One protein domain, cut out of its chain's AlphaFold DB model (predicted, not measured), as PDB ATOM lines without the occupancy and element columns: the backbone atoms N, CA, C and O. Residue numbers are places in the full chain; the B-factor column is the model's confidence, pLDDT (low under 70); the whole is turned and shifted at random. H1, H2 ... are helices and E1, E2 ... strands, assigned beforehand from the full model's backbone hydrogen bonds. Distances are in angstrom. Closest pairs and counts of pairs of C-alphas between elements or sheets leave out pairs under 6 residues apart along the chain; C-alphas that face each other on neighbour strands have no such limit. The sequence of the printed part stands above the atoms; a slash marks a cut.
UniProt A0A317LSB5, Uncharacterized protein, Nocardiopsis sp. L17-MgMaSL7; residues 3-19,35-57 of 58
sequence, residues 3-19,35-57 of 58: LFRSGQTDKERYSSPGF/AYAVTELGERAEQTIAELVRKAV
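Overview. This is residues 3 to 19 and 35 to 57 of the 58 residues of an uncharacterized protein of Nocardiopsis sp. L17-MgMaSL7 (UniProt A0A317LSB5). A short ribbon of two antiparallel strands, E1 and E2, is joined at one end by a loop that holds the small helix H1, and the longer helix H2 stands beside the ribbon, nearer to E2 than to E1. Between the cut and H2, the unnamed residues 35 to 39 run back beside E2, residues 39 to 42 then turn away from it toward the first residue of H2, and H2 folds back the other way. The printed part has 40 residues with two named helices and two named strands, in the order E1, H1, E2, H2, and its class is mixed, helices and strands; the sheet's order is E1 - E2. The whole is compact, with a radius of gyration of the C-alphas of 10.2 A, and flat in outline, spanning 29 by 21 by 11 A.

Arrangement. The strand E1, residues 3 to 5, and the strand E2, residues 16 to 19, are antiparallel neighbours, with 163 degrees between their directions. C-alphas 4 and 17 face each other at 4.5 A. N 3 and O 18 are within hydrogen-bond range at 2.8 A, and so are N 16 and O 5 at 2.8 A. The helix H1, residues 7 to 10, follows E1 by a tight link of one residue, and a tight link of 5 residues leads from H1 to E2. The closest C-alphas of H1 and E2 are those of Gly 7 and Ser 16, 7.1 A apart. The helix H2, residues 43 to 55, and E2 are near each other, with no pair of C-alphas within 8 A but 6 pairs within 10 A. E1 and H2 are apart. H1 and H2 are apart too. In H2 every O i to N i+4 pair is within hydrogen-bond range; H1 is too short for such a pair, and its one O i to N i+3 pair is not within range.

Along the chain. E1 runs from Leu 3, with its C-alpha at (148.770, 109.818, 170.683), to Arg 5. H1 runs from Gly 7 to Asp 10. E2 runs from Ser 16 to Phe 19 and measures 9.9 A from first to last C-alpha. H2 measures 18.5 A, from C-alpha 43 at (163.690, 122.699, 175.731) to C-alpha 55 at (161.604, 109.521, 162.935).

Size, cuts and confidence. The two C-alphas farthest apart are those of Lys 11 and Val 57, at 30.0 A. Residues 20 to 34 are cut out, and C-alphas 19 and 35 are 6.2 A apart across the cut, in the link from E2 to H2. Of the links that are printed whole, none is long. The mean pLDDT of the printed part is 91.9, and no printed residue is under 70.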
ATOM      1  N   LEU A   3     149.788 109.675 169.640       81.75
ATOM      2  CA  LEU A   3     148.770 109.818 170.683       81.75
ATOM      3  C   LEU A   3     149.361 110.641 171.828       81.75
ATOM      4  O   LEU A   3     150.517 110.446 172.185       81.75
ATOM      5  N   PHE A   4     148.582 111.519 172.451       88.62
ATOM      6  CA  PHE A   4     149.045 112.284 173.609       88.62
ATOM      7  C   PHE A   4     148.067 112.153 174.773       88.62
ATOM      8  O   PHE A   4     146.876 112.421 174.620       88.62
ATOM      9  N   ARG A   5     148.582 111.755 175.941       89.62
ATOM     10  CA  ARG A   5     147.853 111.778 177.215       89.62
ATOM     11  C   ARG A   5     148.429 112.847 178.129       89.62
ATOM     12  O   ARG A   5     149.628 112.852 178.401       89.62
ATOM     13  N   SER A   6     147.571 113.746 178.595       89.50
ATOM     14  CA  SER A   6     147.949 114.834 179.496       89.50
ATOM     15  C   SER A   6     147.938 114.336 180.935       89.50
ATOM     16  O   SER A   6     146.872 114.119 181.508       89.50
ATOM     17  N   GLY A   7     149.115 114.233 181.554       90.62
ATOM     18  CA  GLY A   7     149.213 113.835 182.958       90.62
ATOM     19  C   GLY A   7     148.556 114.844 183.896       90.62
ATOM     20  O   GLY A   7     147.971 114.473 184.904       90.62
ATOM     21  N   GLN A   8     148.560 116.127 183.528       88.00
ATOM     22  CA  GLN A   8     147.888 117.176 184.297       88.00
ATOM     23  C   GLN A   8     146.367 116.976 184.328       88.00
ATOM     24  O   GLN A   8     145.743 117.109 185.380       88.00
ATOM     25  N   THR A   9     145.772 116.639 183.181       89.75
ATOM     26  CA  THR A   9     144.327 116.394 183.061       89.75
ATOM     27  C   THR A   9     143.936 115.102 183.764       89.75
ATOM     28  O   THR A   9     142.960 115.080 184.515       89.75
ATOM     29  N   ASP A  10     144.740 114.059 183.573       90.31
ATOM     30  CA  ASP A  10     144.484 112.723 184.107       90.31
ATOM     31  C   ASP A  10     144.899 112.588 185.586       90.31
ATOM     32  O   ASP A  10     144.639 111.563 186.210       90.31
ATOM     33  N   LYS A  11     145.491 113.641 186.178       92.06
ATOM     34  CA  LYS A  11     146.077 113.660 187.534       92.06
ATOM     35  C   LYS A  11     147.153 112.589 187.738       92.06
ATOM     36  O   LYS A  11     147.340 112.073 188.838       92.06
ATOM     37  N   GLU A  12     147.881 112.305 186.670       92.62
ATOM     38  CA  GLU A  12     148.995 111.374 186.621       92.62
ATOM     39  C   GLU A  12     150.336 112.092 186.786       92.62
ATOM     40  O   GLU A  12     150.475 113.302 186.588       92.62
ATOM     41  N   ARG A  13     151.369 111.320 187.131       93.81
ATOM     42  CA  ARG A  13     152.709 111.850 187.425       93.81
ATOM     43  C   ARG A  13     153.396 112.513 186.219       93.81
ATOM     44  O   ARG A  13     154.327 113.291 186.410       93.81
ATOM     45  N   TYR A  14     152.998 112.179 184.996       94.69
ATOM     46  CA  TYR A  14     153.632 112.649 183.765       94.69
ATOM     47  C   TYR A  14     152.654 112.608 182.592       94.69
ATOM     48  O   TYR A  14     151.702 111.829 182.583       94.69
ATOM     49  N   SER A  15     152.920 113.425 181.577       94.31
ATOM     50  CA  SER A  15     152.249 113.322 180.279       94.31
ATOM     51  C   SER A  15     152.921 112.256 179.423       94.31
ATOM     52  O   SER A  15     154.116 112.012 179.566       94.31
ATOM     53  N   SER A  16     152.164 111.611 178.541       93.75
ATOM     54  CA  SER A  16     152.664 110.498 177.731       93.75
ATOM     55  C   SER A  16     152.364 110.688 176.245       93.75
ATOM     56  O   SER A  16     151.225 110.451 175.828       93.75
ATOM     57  N   PRO A  17     153.347 111.104 175.426       92.88
ATOM     58  CA  PRO A  17     153.320 110.876 173.986       92.88
ATOM     59  C   PRO A  17     153.535 109.385 173.676       92.88
ATOM     60  O   PRO A  17     154.488 108.769 174.157       92.88
ATOM     61  N   GLY A  18     152.640 108.808 172.879       92.62
ATOM     62  CA  GLY A  18     152.667 107.420 172.430       92.62
ATOM     63  C   GLY A  18     152.599 107.289 170.914       92.62
ATOM     64  O   GLY A  18     152.117 108.185 170.220       92.62
ATOM     65  N   PHE A  19     153.064 106.154 170.404       92.31
ATOM     66  CA  PHE A  19     153.169 105.858 168.979       92.31
ATOM     67  C   PHE A  19     152.452 104.545 168.654       92.31
ATOM     68  O   PHE A  19     152.480 103.596 169.437       92.31
ATOM     69  N   ALA A  35     155.542 104.338 174.093       91.38
ATOM     70  CA  ALA A  35     155.248 105.578 174.809       91.38
ATOM     71  C   ALA A  35     156.457 106.092 175.601       91.38
ATOM     72  O   ALA A  35     157.279 105.308 176.072       91.38
ATOM     73  N   TYR A  36     156.515 107.409 175.793       91.31
ATOM     74  CA  TYR A  36     157.527 108.089 176.603       91.31
ATOM     75  C   TYR A  36     156.862 108.866 177.736       91.31
ATOM     76  O   TYR A  36     155.771 109.396 177.562       91.31
ATOM     77  N   ALA A  37     157.524 108.963 178.888       94.31
ATOM     78  CA  ALA A  37     157.049 109.747 180.024       94.31
ATOM     79  C   ALA A  37     157.686 111.143 180.019       94.31
ATOM     80  O   ALA A  37     158.907 111.276 180.077       94.31
ATOM     81  N   VAL A  38     156.854 112.182 179.998       94.00
ATOM     82  CA  VAL A  38     157.264 113.589 180.052       94.00
ATOM     83  C   VAL A  38     156.812 114.172 181.384       94.00
ATOM     84  O   VAL A  38     155.643 114.509 181.578       94.00
ATOM     85  N   THR A  39     157.745 114.258 182.328       93.00
ATOM     86  CA  THR A  39     157.505 114.843 183.656       93.00
ATOM     87  C   THR A  39     157.524 116.369 183.628       93.00
ATOM     88  O   THR A  39     156.828 117.000 184.414       93.00
ATOM     89  N   GLU A  40     158.306 116.954 182.720       90.81
ATOM     90  CA  GLU A  40     158.435 118.396 182.518       90.81
ATOM     91  C   GLU A  40     158.680 118.678 181.032       90.81
ATOM     92  O   GLU A  40     159.478 117.991 180.389       90.81
ATOM     93  N   LEU A  41     157.987 119.677 180.484       89.94
ATOM     94  CA  LEU A  41     158.157 120.111 179.100       89.94
ATOM     95  C   LEU A  41     159.132 121.293 179.055       89.94
ATOM     96  O   LEU A  41     158.720 122.448 179.081       89.94
ATOM     97  N   GLY A  42     160.427 120.982 179.057       93.44
ATOM     98  CA  GLY A  42     161.501 121.949 178.816       93.44
ATOM     99  C   GLY A  42     162.122 121.784 177.427       93.44
ATOM    100  O   GLY A  42     161.816 120.827 176.716       93.44
ATOM    101  N   GLU A  43     163.070 122.657 177.071       95.31
ATOM    102  CA  GLU A  43     163.690 122.699 175.731       95.31
ATOM    103  C   GLU A  43     164.214 121.336 175.256       95.31
ATOM    104  O   GLU A  43     163.995 120.929 174.116       95.31
ATOM    105  N   ARG A  44     164.870 120.581 176.146       94.00
ATOM    106  CA  ARG A  44     165.387 119.246 175.820       94.00
ATOM    107  C   ARG A  44     164.266 118.252 175.512       94.00
ATOM    108  O   ARG A  44     164.400 117.460 174.586       94.00
ATOM    109  N   ALA A  45     163.183 118.280 176.288       93.50
ATOM    110  CA  ALA A  45     162.049 117.387 176.077       93.50
ATOM    111  C   ALA A  45     161.359 117.704 174.744       93.50
ATOM    112  O   ALA A  45     161.053 116.789 173.984       93.50
ATOM    113  N   GLU A  46     161.184 118.987 174.427       93.94
ATOM    114  CA  GLU A  46     160.625 119.430 173.149       93.94
ATOM    115  C   GLU A  46     161.472 118.974 171.955       93.94
ATOM    116  O   GLU A  46     160.929 118.419 170.999       93.94
ATOM    117  N   GLN A  47     162.798 119.141 172.026       96.19
ATOM    118  CA  GLN A  47     163.719 118.681 170.980       96.19
ATOM    119  C   GLN A  47     163.627 117.167 170.773       96.19
ATOM    120  O   GLN A  47     163.449 116.712 169.644       96.19
ATOM    121  N   THR A  48     163.660 116.386 171.857       93.25
ATOM    122  CA  THR A  48     163.532 114.925 171.783       93.25
ATOM    123  C   THR A  48     162.185 114.498 171.196       93.25
ATOM    124  O   THR A  48     162.145 113.629 170.330       93.25
ATOM    125  N   ILE A  49     161.074 115.116 171.611       92.56
ATOM    126  CA  ILE A  49     159.749 114.806 171.054       92.56
ATOM    127  C   ILE A  49     159.707 115.134 169.557       92.56
ATOM    128  O   ILE A  49     159.195 114.335 168.775       92.56
ATOM    129  N   ALA A  50     160.266 116.271 169.137       93.69
ATOM    130  CA  ALA A  50     160.303 116.656 167.730       93.69
ATOM    131  C   ALA A  50     161.110 115.664 166.876       93.69
ATOM    132  O   ALA A  50     160.678 115.304 165.780       93.69
ATOM    133  N   GLU A  51     162.257 115.197 167.371       93.31
ATOM    134  CA  GLU A  51     163.064 114.168 166.710       93.31
ATOM    135  C   GLU A  51     162.319 112.835 166.608       93.31
ATOM    136  O   GLU A  51     162.267 112.248 165.527       93.31
ATOM    137  N   LEU A  52     161.673 112.395 167.693       91.75
ATOM    138  CA  LEU A  52     160.873 111.169 167.706       91.75
ATOM    139  C   LEU A  52     159.715 111.235 166.709       91.75
ATOM    140  O   LEU A  52     159.491 110.284 165.968       91.75
ATOM    141  N   VAL A  53     159.006 112.364 166.645       91.06
ATOM    142  CA  VAL A  53     157.907 112.552 165.687       91.06
ATOM    143  C   VAL A  53     158.414 112.528 164.248       91.06
ATOM    144  O   VAL A  53     157.754 111.938 163.402       91.06
ATOM    145  N   ARG A  54     159.576 113.131 163.958       92.31
ATOM    146  CA  ARG A  54     160.180 113.073 162.615       92.31
ATOM    147  C   ARG A  54     160.583 111.652 162.236       92.31
ATOM    148  O   ARG A  54     160.295 111.234 161.120       92.31
ATOM    149  N   LYS A  55     161.220 110.921 163.157       90.19
ATOM    150  CA  LYS A  55     161.604 109.521 162.935       90.19
ATOM    151  C   LYS A  55     160.366 108.657 162.678       90.19
ATOM    152  O   LYS A  55     160.352 107.907 161.723       90.19
ATOM    153  N   ALA A  56     159.303 108.852 163.455       90.38
ATOM    154  CA  ALA A  56     158.059 108.088 163.366       90.38
ATOM    155  C   ALA A  56     157.267 108.237 162.048       90.38
ATOM    156  O   ALA A  56     156.240 107.574 161.913       90.38
ATOM    157  N   VAL A  57     157.655 109.141 161.140       89.44
ATOM    158  CA  VAL A  57     156.959 109.396 159.861       89.44
ATOM    159  C   VAL A  57     157.873 109.290 158.631       89.44
ATOM    160  O   VAL A  57     157.456 109.714 157.552       89.44
TER     161      VAL A  57